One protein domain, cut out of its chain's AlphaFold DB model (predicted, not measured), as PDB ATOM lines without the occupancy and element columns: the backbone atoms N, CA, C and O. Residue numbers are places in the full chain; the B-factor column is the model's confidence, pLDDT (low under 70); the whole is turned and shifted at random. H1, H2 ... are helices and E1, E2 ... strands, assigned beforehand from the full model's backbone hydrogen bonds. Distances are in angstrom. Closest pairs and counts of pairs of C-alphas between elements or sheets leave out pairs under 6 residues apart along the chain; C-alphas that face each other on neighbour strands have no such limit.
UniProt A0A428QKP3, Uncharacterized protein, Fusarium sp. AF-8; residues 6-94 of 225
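What this domain is: This is residues 6 to 94 of the 225 residues of an uncharacterized protein of Fusarium sp. AF-8 (UniProt A0A428QKP3). With little regular structure, this is mostly loops built round a small twisted sheet, E1-E2-E3, with two tiny helices, H1 and H2, at one end and the hairpin E4-E5 at the other. Of 89 printed residues, 27 are in named elements, in order E1, E2, H1, E3, H2, E4, E5; both sheets are antiparallel, the class mixed. It is compact, radius of gyration of the C-alphas 13.2 A, spanning 37 by 27 by 24 A.

Where its parts are: E1, residues 13 to 15, spans 7.1 A from C-alpha (145.659, 116.020, 195.837); E2, 41 to 44, 9.9 A; E3, 54 to 57, 10.8 A. H1 is 46 to 49, 5.2 A; H2 63 to 66, 5.3 A. E4, 82 to 85, spans 9.4 A; E5, 90 to 93, 9.8 A, ending at (133.582, 108.642, 195.069).

How they stand to each other: Within hydrogen-bond range are N 42 and O 13 in hairpin E1-E2, N 43 and O 56 between E2 and E3, and N 83 and O 92 in E4-E5, each 2.8 A. H2 only grazes the larger sheet; the closest C-alphas of E3 and H2, Cys 56 and Cys 63, are 6.1 A apart. H1, only just on it with 5 C-alpha pairs within 10 A, only grazes it. Both helices are too short for O i to N i+4 pairs.

The domain as a whole: The farthest C-alphas, Asn 66 and Ala 88, are 38.3 A apart. The printed part has no cut; links E1 to E2 and H2 to E4 are long. Residues 36 to 38 have pLDDT under 70.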
ATOM      1  N   CYS A   6     140.339 114.891 197.720       87.62
ATOM      2  CA  CYS A   6     140.034 114.388 196.381       87.62
ATOM      3  C   CYS A   6     141.305 114.302 195.525       87.62
ATOM      4  O   CYS A   6     142.307 114.945 195.829       87.62
ATOM      5  N   ALA A   7     141.263 113.516 194.451       88.94
ATOM      6  CA  ALA A   7     142.257 113.561 193.386       88.94
ATOM      7  C   ALA A   7     141.766 114.456 192.245       88.94
ATOM      8  O   ALA A   7     140.697 114.206 191.679       88.94
ATOM      9  N   GLY A   8     142.559 115.473 191.913       85.06
ATOM     10  CA  GLY A   8     142.366 116.352 190.766       85.06
ATOM     11  C   GLY A   8     142.609 115.640 189.433       85.06
ATOM     12  O   GLY A   8     143.062 114.496 189.370       85.06
ATOM     13  N   GLY A   9     142.287 116.316 188.328       80.06
ATOM     14  CA  GLY A   9     142.380 115.741 186.979       80.06
ATOM     15  C   GLY A   9     143.803 115.505 186.460       80.06
ATOM     16  O   GLY A   9     143.968 114.902 185.398       80.06
ATOM     17  N   ASP A  10     144.805 116.015 187.162       82.06
ATOM     18  CA  ASP A  10     146.245 115.829 186.970       82.06
ATOM     19  C   ASP A  10     146.834 114.761 187.916       82.06
ATOM     20  O   ASP A  10     148.018 114.442 187.829       82.06
ATOM     21  N   GLY A  11     146.009 114.179 188.795       81.81
ATOM     22  CA  GLY A  11     146.439 113.251 189.842       81.81
ATOM     23  C   GLY A  11     146.945 113.940 191.112       81.81
ATOM     24  O   GLY A  11     147.333 113.245 192.052       81.81
ATOM     25  N   GLY A  12     146.920 115.276 191.157       86.31
ATOM     26  CA  GLY A  12     147.208 116.055 192.353       86.31
ATOM     27  C   GLY A  12     146.181 115.804 193.455       86.31
ATOM     28  O   GLY A  12     145.056 115.361 193.209       86.31
ATOM     29  N   ILE A  13     146.571 116.075 194.698       89.44
ATOM     30  CA  ILE A  13     145.659 116.020 195.837       89.44
ATOM     31  C   ILE A  13     145.011 117.387 195.995       89.44
ATOM     32  O   ILE A  13     145.708 118.394 196.062       89.44
ATOM     33  N   VAL A  14     143.689 117.410 196.123       89.94
ATOM     34  CA  VAL A  14     142.918 118.640 196.299       89.94
ATOM     35  C   VAL A  14     142.054 118.567 197.554       89.94
ATOM     36  O   VAL A  14     141.641 117.489 198.001       89.94
ATOM     37  N   ARG A  15     141.758 119.731 198.135       89.31
ATOM     38  CA  ARG A  15     140.806 119.870 199.243       89.31
ATOM     39  C   ARG A  15     139.439 119.316 198.827       89.31
ATOM     40  O   ARG A  15     138.916 119.679 197.774       89.31
ATOM     41  N   GLY A  16     138.837 118.474 199.669       86.69
ATOM     42  CA  GLY A  16     137.469 118.003 199.464       86.69
ATOM     43  C   GLY A  16     136.433 119.128 199.514       86.69
ATOM     44  O   GLY A  16     136.673 120.208 200.059       86.69
ATOM     45  N   SER A  17     135.260 118.867 198.939       81.88
ATOM     46  CA  SER A  17     134.106 119.754 199.059       81.88
ATOM     47  C   SER A  17     133.409 119.588 200.411       81.88
ATOM     48  O   SER A  17     133.568 118.587 201.111       81.88
ATOM     49  N   CYS A  18     132.625 120.599 200.766       81.69
ATOM     50  CA  CYS A  18     131.809 120.656 201.964       81.69
ATOM     51  C   CYS A  18     130.392 121.056 201.543       81.69
ATOM     52  O   CYS A  18     130.223 121.965 200.733       81.69
ATOM     53  N   THR A  19     129.377 120.356 202.050       82.69
ATOM     54  CA  THR A  19     127.968 120.709 201.806       82.69
ATOM     55  C   THR A  19     127.449 121.749 202.794       82.69
ATOM     56  O   THR A  19     126.383 122.317 202.579       82.69
ATOM     57  N   ASP A  20     128.174 121.980 203.888       82.44
ATOM     58  CA  ASP A  20     127.860 123.038 204.839       82.44
ATOM     59  C   ASP A  20     128.291 124.394 204.265       82.44
ATOM     60  O   ASP A  20     129.454 124.605 203.917       82.44
ATOM     61  N   LYS A  21     127.329 125.314 204.173       81.12
ATOM     62  CA  LYS A  21     127.509 126.645 203.586       81.12
ATOM     63  C   LYS A  21     128.538 127.481 204.347       81.12
ATOM     64  O   LYS A  21     129.159 128.357 203.751       81.12
ATOM     65  N   ASP A  22     128.676 127.241 205.648       84.31
ATOM     66  CA  ASP A  22     129.540 128.027 206.526       84.31
ATOM     67  C   ASP A  22     130.825 127.277 206.900       84.31
ATOM     68  O   ASP A  22     131.630 127.795 207.672       84.31
ATOM     69  N   TRP A  23     131.041 126.073 206.344       83.88
ATOM     70  CA  TRP A  23     132.203 125.220 206.631       83.88
ATOM     71  C   TRP A  23     132.413 124.943 208.129       83.88
ATOM     72  O   TRP A  23     133.517 124.612 208.549       83.88
ATOM     73  N   ALA A  24     131.372 125.072 208.951       84.88
ATOM     74  CA  ALA A  24     131.450 124.914 210.400       84.88
ATOM     75  C   ALA A  24     131.384 123.439 210.826       84.88
ATOM     76  O   ALA A  24     131.777 123.086 211.940       84.88
ATOM     77  N   SER A  25     130.883 122.573 209.947       85.44
ATOM     78  CA  SER A  25     130.779 121.143 210.188       85.44
ATOM     79  C   SER A  25     132.156 120.501 210.410       85.44
ATOM     80  O   SER A  25     133.073 120.713 209.611       85.44
ATOM     81  N   PRO A  26     132.297 119.624 211.423       82.94
ATOM     82  CA  PRO A  26     133.530 118.869 211.654       82.94
ATOM     83  C   PRO A  26     133.865 117.903 210.507       82.94
ATOM     84  O   PRO A  26     134.986 117.410 210.415       82.94
ATOM     85  N   GLU A  27     132.904 117.624 209.621       81.19
ATOM     86  CA  GLU A  27     133.106 116.775 208.448       81.19
ATOM     87  C   GLU A  27     133.802 117.505 207.293       81.19
ATOM     88  O   GLU A  27     134.221 116.850 206.332       81.19
ATOM     89  N   CYS A  28     133.915 118.834 207.372       85.06
ATOM     90  CA  CYS A  28     134.475 119.660 206.318       85.06
ATOM     91  C   CYS A  28     135.987 119.852 206.490       85.06
ATOM     92  O   CYS A  28     136.473 120.055 207.603       85.06
ATOM     93  N   PRO A  29     136.764 119.797 205.395       86.44
ATOM     94  CA  PRO A  29     138.191 120.062 205.465       86.44
ATOM     95  C   PRO A  29     138.436 121.554 205.733       86.44
ATOM     96  O   PRO A  29     138.231 122.392 204.861       86.44
ATOM     97  N   LEU A  30     138.894 121.880 206.945       86.44
ATOM     98  CA  LEU A  30     139.102 123.256 207.431       86.44
ATOM     99  C   LEU A  30     140.429 123.898 206.985       86.44
ATOM    100  O   LEU A  30     140.885 124.881 207.565       86.44
ATOM    101  N   TYR A  31     141.079 123.339 205.970       87.38
ATOM    102  CA  TYR A  31     142.332 123.842 205.412       87.38
ATOM    103  C   TYR A  31     142.098 124.465 204.038       87.38
ATOM    104  O   TYR A  31     141.198 124.070 203.304       87.38
ATOM    105  N   CYS A  32     142.933 125.441 203.676       88.25
ATOM    106  CA  CYS A  32     142.893 126.114 202.375       88.25
ATOM    107  C   CYS A  32     141.538 126.750 202.029       88.25
ATOM    108  O   CYS A  32     141.128 126.717 200.878       88.25
ATOM    109  N   LEU A  33     140.832 127.335 203.004       86.12
ATOM    110  CA  LEU A  33     139.470 127.877 202.853       86.12
ATOM    111  C   LEU A  33     139.338 129.091 201.911       86.12
ATOM    112  O   LEU A  33     138.225 129.497 201.614       86.12
ATOM    113  N   GLY A  34     140.445 129.654 201.420       78.38
ATOM    114  CA  GLY A  34     140.439 130.863 200.587       78.38
ATOM    115  C   GLY A  34     139.865 130.698 199.173       78.38
ATOM    116  O   GLY A  34     139.736 131.695 198.471       78.38
ATOM    117  N   ALA A  35     139.544 129.474 198.742       71.31
ATOM    118  CA  ALA A  35     138.872 129.226 197.468       71.31
ATOM    119  C   ALA A  35     137.351 129.085 197.649       71.31
ATOM    120  O   ALA A  35     136.890 128.151 198.317       71.31
ATOM    121  N   ASP A  36     136.604 129.973 196.984       64.06
ATOM    122  CA  ASP A  36     135.135 130.059 197.015       64.06
ATOM    123  C   ASP A  36     134.440 129.027 196.106       64.06
ATOM    124  O   ASP A  36     133.261 128.720 196.280       64.06
ATOM    125  N   THR A  37     135.161 128.459 195.134       58.50
ATOM    126  CA  THR A  37     134.650 127.442 194.202       58.50
ATOM    127  C   THR A  37     135.719 126.397 193.904       58.50
ATOM    128  O   THR A  37     136.832 126.750 193.523       58.50
ATOM    129  N   GLY A  38     135.366 125.114 194.012       60.75
ATOM    130  CA  GLY A  38     136.283 124.003 193.740       60.75
ATOM    131  C   GLY A  38     137.195 123.631 194.918       60.75
ATOM    132  O   GLY A  38     137.187 124.263 195.976       60.75
ATOM    133  N   GLY A  39     137.930 122.530 194.752       75.19
ATOM    134  CA  GLY A  39     138.986 122.125 195.680       75.19
ATOM    135  C   GLY A  39     140.260 122.921 195.403       75.19
ATOM    136  O   GLY A  39     140.619 123.102 194.246       75.19
ATOM    137  N   THR A  40     140.921 123.407 196.451       87.69
ATOM    138  CA  THR A  40     142.268 123.995 196.363       87.69
ATOM    139  C   THR A  40     143.309 122.888 196.253       87.69
ATOM    140  O   THR A  40     143.211 121.906 196.998       87.69
ATOM    141  N   ASP A  41     144.300 123.048 195.377       89.81
ATOM    142  CA  ASP A  41     145.393 122.086 195.241       89.81
ATOM    143  C   ASP A  41     146.277 122.093 196.495       89.81
ATOM    144  O   ASP A  41     146.563 123.131 197.102       89.81
ATOM    145  N   LEU A  42     146.699 120.900 196.913       91.31
ATOM    146  CA  LEU A  42     147.565 120.715 198.067       91.31
ATOM    147  C   LEU A  42     148.976 120.345 197.624       91.31
ATOM    148  O   LEU A  42     149.198 119.375 196.899       91.31
ATOM    149  N   VAL A  43     149.953 121.075 198.149       92.62
ATOM    150  CA  VAL A  43     151.379 120.834 197.938       92.62
ATOM    151  C   VAL A  43     151.910 119.965 199.072       92.62
ATOM    152  O   VAL A  43     151.772 120.313 200.243       92.62
ATOM    153  N   GLY A  44     152.522 118.827 198.738       93.19
ATOM    154  CA  GLY A  44     153.147 117.935 199.715       93.19
ATOM    155  C   GLY A  44     154.493 118.467 200.215       93.19
ATOM    156  O   GLY A  44     155.375 118.793 199.425       93.19
ATOM    157  N   CYS A  45     154.683 118.486 201.534       95.19
ATOM    158  CA  CYS A  45     155.880 119.000 202.206       95.19
ATOM    159  C   CYS A  45     156.800 117.897 202.745       95.19
ATOM    160  O   CYS A  45     157.549 118.106 203.708       95.19
ATOM    161  N   SER A  46     156.763 116.709 202.147       94.19
ATOM    162  CA  SER A  46     157.564 115.565 202.590       94.19
ATOM    163  C   SER A  46     159.069 115.809 202.487       94.19
ATOM    164  O   SER A  46     159.801 115.384 203.375       94.19
ATOM    165  N   ASN A  47     159.520 116.568 201.483       94.50
ATOM    166  CA  ASN A  47     160.937 116.904 201.292       94.50
ATOM    167  C   ASN A  47     161.558 117.672 202.470       94.50
ATOM    168  O   ASN A  47     162.749 117.538 202.722       94.50
ATOM    169  N   VAL A  48     160.764 118.470 203.190       95.12
ATOM    170  CA  VAL A  48     161.256 119.305 204.300       95.12
ATOM    171  C   VAL A  48     160.897 118.734 205.667       95.12
ATOM    172  O   VAL A  48     161.640 118.903 206.629       95.12
ATOM    173  N   THR A  49     159.753 118.054 205.775       94.12
ATOM    174  CA  THR A  49     159.264 117.515 207.053       94.12
ATOM    175  C   THR A  49     159.659 116.062 207.289       94.12
ATOM    176  O   THR A  49     159.545 115.592 208.416       94.12
ATOM    177  N   ASN A  50     160.103 115.343 206.253       94.31
ATOM    178  CA  ASN A  50     160.283 113.888 206.263       94.31
ATOM    179  C   ASN A  50     158.997 113.112 206.622       94.31
ATOM    180  O   ASN A  50     159.063 111.984 207.105       94.31
ATOM    181  N   THR A  51     157.819 113.704 206.382       92.50
ATOM    182  CA  THR A  51     156.512 113.064 206.607       92.50
ATOM    183  C   THR A  51     155.645 113.130 205.357       92.50
ATOM    184  O   THR A  51     155.606 114.144 204.666       92.50
ATOM    185  N   ASP A  52     154.920 112.055 205.061       91.06
ATOM    186  CA  ASP A  52     153.999 111.970 203.920       91.06
ATOM    187  C   ASP A  52     152.601 112.535 204.218       91.06
ATOM    188  O   ASP A  52     151.729 112.531 203.354       91.06
ATOM    189  N   THR A  53     152.390 113.019 205.441       91.50
ATOM    190  CA  THR A  53     151.141 113.629 205.900       91.50
ATOM    191  C   THR A  53     151.162 115.147 205.828       91.50
ATOM    192  O   THR A  53     150.120 115.752 206.040       91.50
ATOM    193  N   SER A  54     152.319 115.781 205.616       93.75
ATOM    194  CA  SER A  54     152.430 117.240 205.683       93.75
ATOM    195  C   SER A  54     152.106 117.882 204.338       93.75
ATOM    196  O   SER A  54     152.731 117.555 203.328       93.75
ATOM    197  N   TYR A  55     151.156 118.816 204.344       92.75
ATOM    198  CA  TYR A  55     150.680 119.539 203.168       92.75
ATOM    199  C   TYR A  55     150.571 121.039 203.442       92.75
ATOM    200  O   TYR A  55     150.491 121.470 204.593       92.75
ATOM    201  N   CYS A  56     150.530 121.835 202.380       93.12
ATOM    202  CA  CYS A  56     150.117 123.235 202.409       93.12
ATOM    203  C   CYS A  56     149.329 123.601 201.146       93.12
ATOM    204  O   CYS A  56     149.206 122.794 200.227       93.12
ATOM    205  N   CYS A  57     148.755 124.800 201.118       91.06
ATOM    206  CA  CYS A  57     147.965 125.278 199.986       91.06
ATOM    207  C   CYS A  57     148.881 125.767 198.853       91.06
ATOM    208  O   CYS A  57     149.840 126.497 199.105       91.06
ATOM    209  N   ASP A  58     148.563 125.402 197.616       88.25
ATOM    210  CA  ASP A  58     149.246 125.812 196.378       88.25
ATOM    211  C   ASP A  58     149.441 127.330 196.209       88.25
ATOM    212  O   ASP A  58     150.478 127.773 195.717       88.25
ATOM    213  N   HIS A  59     148.495 128.146 196.674       86.12
ATOM    214  CA  HIS A  59     148.555 129.608 196.556       86.12
ATOM    215  C   HIS A  59     149.600 130.265 197.485       86.12
ATOM    216  O   HIS A  59     149.810 131.480 197.425       86.12
ATOM    217  N   ASN A  60     150.273 129.496 198.347       84.31
ATOM    218  CA  ASN A  60     151.278 129.993 199.280       84.31
ATOM    219  C   ASN A  60     152.692 129.590 198.832       84.31
ATOM    220  O   ASN A  60     153.187 128.514 199.161       84.31
ATOM    221  N   ALA A  61     153.387 130.490 198.132       87.25
ATOM    222  CA  ALA A  61     154.770 130.255 197.715       87.25
ATOM    223  C   ALA A  61     155.682 129.908 198.909       87.25
ATOM    224  O   ALA A  61     155.635 130.554 199.960       87.25
ATOM    225  N   ASN A  62     156.531 128.890 198.732       89.56
ATOM    226  CA  ASN A  62     157.468 128.387 199.746       89.56
ATOM    227  C   ASN A  62     156.793 127.977 201.072       89.56
ATOM    228  O   ASN A  62     157.423 128.020 202.130       89.56
ATOM    229  N   CYS A  63     155.510 127.587 201.054       91.62
ATOM    230  CA  CYS A  63     154.789 127.206 202.274       91.62
ATOM    231  C   CYS A  63     155.420 126.016 202.999       91.62
ATOM    232  O   CYS A  63     155.423 125.970 204.230       91.62
ATOM    233  N   CYS A  64     156.026 125.089 202.256       94.56
ATOM    234  CA  CYS A  64     156.751 123.982 202.856       94.56
ATOM    235  C   CYS A  64     157.985 124.457 203.636       94.56
ATOM    236  O   CYS A  64     158.126 124.091 204.805       94.56
ATOM    237  N   ASP A  65     158.831 125.297 203.038       94.69
ATOM    238  CA  ASP A  65     160.084 125.758 203.650       94.69
ATOM    239  C   ASP A  65     159.841 126.733 204.808       94.69
ATOM    240  O   ASP A  65     160.402 126.576 205.890       94.69
ATOM    241  N   ASN A  66     158.936 127.697 204.614       89.94
ATOM    242  CA  ASN A  66     158.580 128.690 205.632       89.94
ATOM    243  C   ASN A  66     157.793 128.078 206.799       89.94
ATOM    244  O   ASN A  66     157.714 128.652 207.883       89.94
ATOM    245  N   GLY A  67     157.135 126.943 206.559       84.12
ATOM    246  CA  GLY A  67     156.311 126.226 207.524       84.12
ATOM    247  C   GLY A  67     154.975 126.880 207.886       84.12
ATOM    248  O   GLY A  67     154.140 126.231 208.517       84.12
ATOM    249  N   VAL A  68     154.745 128.125 207.471       84.56
ATOM    250  CA  VAL A  68     153.483 128.845 207.667       84.56
ATOM    251  C   VAL A  68     152.384 128.202 206.825       84.56
ATOM    252  O   VAL A  68     152.538 128.017 205.620       84.56
ATOM    253  N   GLY A  69     151.262 127.872 207.465       85.75
ATOM    254  CA  GLY A  69     150.117 127.263 206.787       85.75
ATOM    255  C   GLY A  69     150.317 125.793 206.408       85.75
ATOM    256  O   GLY A  69     149.491 125.256 205.673       85.75
ATOM    257  N   ARG A  70     151.376 125.131 206.904       91.94
ATOM    258  CA  ARG A  70     151.476 123.668 206.833       91.94
ATOM    259  C   ARG A  70     150.493 123.020 207.799       91.94
ATOM    260  O   ARG A  70     150.338 123.464 208.935       91.94
ATOM    261  N   PHE A  71     149.901 121.920 207.370       91.81
ATOM    262  CA  PHE A  71     149.005 121.093 208.166       91.81
ATOM    263  C   PHE A  71     149.257 119.615 207.878       91.81
ATOM    264  O   PHE A  71     149.906 119.262 206.894       91.81
ATOM    265  N   ASN A  72     148.749 118.749 208.755       91.69
ATOM    266  CA  ASN A  72     148.854 117.306 208.584       91.69
ATOM    267  C   ASN A  72     147.512 116.722 208.154       91.69
ATOM    268  O   ASN A  72     146.488 116.993 208.780       91.69
ATOM    269  N   VAL A  73     147.535 115.876 207.128       88.94
ATOM    270  CA  VAL A  73     146.394 115.070 206.706       88.94
ATOM    271  C   VAL A  73     146.683 113.607 207.012       88.94
ATOM    272  O   VAL A  73     147.695 113.060 206.583       88.94
ATOM    273  N   TYR A  74     145.780 112.977 207.758       86.56
ATOM    274  CA  TYR A  74     145.897 111.586 208.184       86.56
ATOM    275  C   TYR A  74     144.863 110.697 207.480       86.56
ATOM    276  O   TYR A  74     143.773 111.173 207.146       86.56
ATOM    277  N   PRO A  75     145.148 109.393 207.304       85.75
ATOM    278  CA  PRO A  75     146.399 108.693 207.634       85.75
ATOM    279  C   PRO A  75     147.523 108.946 206.607       85.75
ATOM    280  O   PRO A  75     147.264 109.477 205.528       85.75
ATOM    281  N   SER A  76     148.754 108.528 206.934       81.25
ATOM    282  CA  SER A  76     149.885 108.459 205.989       81.25
ATOM    283  C   SER A  76     149.494 107.773 204.680       81.25
ATOM    284  O   SER A  76     148.685 106.841 204.676       81.25
ATOM    285  N   LYS A  77     150.087 108.225 203.571       78.06
ATOM    286  CA  LYS A  77     149.692 107.884 202.195       78.06
ATOM    287  C   LYS A  77     148.188 108.093 201.984       78.06
ATOM    288  O   LYS A  77     147.463 107.120 201.735       78.06
ATOM    289  N   PRO A  78     147.699 109.338 202.112       72.69
ATOM    290  CA  PRO A  78     146.280 109.612 202.002       72.69
ATOM    291  C   PRO A  78     145.741 109.115 200.659       72.69
ATOM    292  O   PRO A  78     146.159 109.566 199.596       72.69
ATOM    293  N   LYS A  79     144.789 108.179 200.708       80.00
ATOM    294  CA  LYS A  79     144.023 107.784 199.523       80.00
ATOM    295  C   LYS A  79     142.869 108.763 199.345       80.00
ATOM    296  O   LYS A  79     142.116 108.936 200.303       80.00
ATOM    297  N   PRO A  80     142.722 109.409 198.183       83.44
ATOM    298  CA  PRO A  80     141.616 110.325 197.958       83.44
ATOM    299  C   PRO A  80     140.276 109.579 198.059       83.44
ATOM    300  O   PRO A  80     140.161 108.433 197.621       83.44
ATOM    301  N   TRP A  81     139.268 110.220 198.654       81.88
ATOM    302  CA  TRP A  81     137.916 109.661 198.788       81.88
ATOM    303  C   TRP A  81     137.099 109.806 197.501       81.88
ATOM    304  O   TRP A  81     136.150 109.055 197.298       81.88
ATOM    305  N   ALA A  82     137.472 110.743 196.629       85.69
ATOM    306  CA  ALA A  82     136.870 110.936 195.319       85.69
ATOM    307  C   ALA A  82     137.929 111.321 194.280       85.69
ATOM    308  O   ALA A  82     138.920 111.970 194.612       85.69
ATOM    309  N   THR A  83     137.708 110.954 193.023       87.56
ATOM    310  CA  THR A  83     138.612 111.239 191.902       87.56
ATOM    311  C   THR A  83     137.866 111.995 190.815       87.56
ATOM    312  O   THR A  83     136.714 111.685 190.514       87.56
ATOM    313  N   TRP A  84     138.520 112.983 190.213       87.44
ATOM    314  CA  TRP A  84     137.966 113.740 189.099       87.44
ATOM    315  C   TRP A  84     137.764 112.872 187.850       87.44
ATOM    316  O   TRP A  84     138.704 112.253 187.347       87.44
ATOM    317  N   ASN A  85     136.553 112.884 187.292       84.31
ATOM    318  CA  ASN A  85     136.250 112.289 185.998       84.31
ATOM    319  C   ASN A  85     136.067 113.371 184.938       84.31
ATOM    320  O   ASN A  85     135.109 114.141 184.942       84.31
ATOM    321  N   ARG A  86     136.988 113.372 183.971       84.12
ATOM    322  CA  ARG A  86     137.010 114.330 182.859       84.12
ATOM    323  C   ARG A  86     135.803 114.208 181.925       84.12
ATOM    324  O   ARG A  86     135.425 115.212 181.338       84.12
ATOM    325  N   GLN A  87     135.234 113.012 181.757       86.38
ATOM    326  CA  GLN A  87     134.121 112.773 180.831       86.38
ATOM    327  C   GLN A  87     132.792 113.270 181.396       86.38
ATOM    328  O   GLN A  87     132.005 113.866 180.672       86.38
ATOM    329  N   ALA A  88     132.564 113.038 182.689       82.69
ATOM    330  CA  ALA A  88     131.347 113.455 183.381       82.69
ATOM    331  C   ALA A  88     131.466 114.853 184.020       82.69
ATOM    332  O   ALA A  88     130.483 115.398 184.509       82.69
ATOM    333  N   THR A  89     132.661 115.462 183.993       84.69
ATOM    334  CA  THR A  89     132.964 116.763 184.622       84.69
ATOM    335  C   THR A  89     132.576 116.821 186.105       84.69
ATOM    336  O   THR A  89     132.174 117.859 186.622       84.69
ATOM    337  N   GLU A  90     132.709 115.690 186.793       83.25
ATOM    338  CA  GLU A  90     132.317 115.518 188.190       83.25
ATOM    339  C   GLU A  90     133.338 114.660 188.954       83.25
ATOM    340  O   GLU A  90     134.135 113.926 188.364       83.25
ATOM    341  N   TYR A  91     133.316 114.749 190.284       82.75
ATOM    342  CA  TYR A  91     134.097 113.870 191.156       82.75
ATOM    343  C   TYR A  91     133.319 112.581 191.434       82.75
ATOM    344  O   TYR A  91     132.196 112.637 191.929       82.75
ATOM    345  N   LEU A  92     133.932 111.422 191.189       83.62
ATOM    346  CA  LEU A  92     133.367 110.125 191.564       83.62
ATOM    347  C   LEU A  92     133.985 109.660 192.873       83.62
ATOM    348  O   LEU A  92     135.208 109.624 193.011       83.62
ATOM    349  N   VAL A  93     133.139 109.250 193.812       84.81
ATOM    350  CA  VAL A  93     133.582 108.642 195.069       84.81
ATOM    351  C   VAL A  93     134.303 107.329 194.765       84.81
ATOM    352  O   VAL A  93     133.770 106.450 194.087       84.81
ATOM    353  N   VAL A  94     135.522 107.182 195.284       80.81
ATOM    354  CA  VAL A  94     136.288 105.941 195.192       80.81
ATOM    355  C   VAL A  94     135.622 104.942 196.132       80.81
ATOM    356  O   VAL A  94     135.761 105.029 197.352       80.81
TER     357      VAL A  94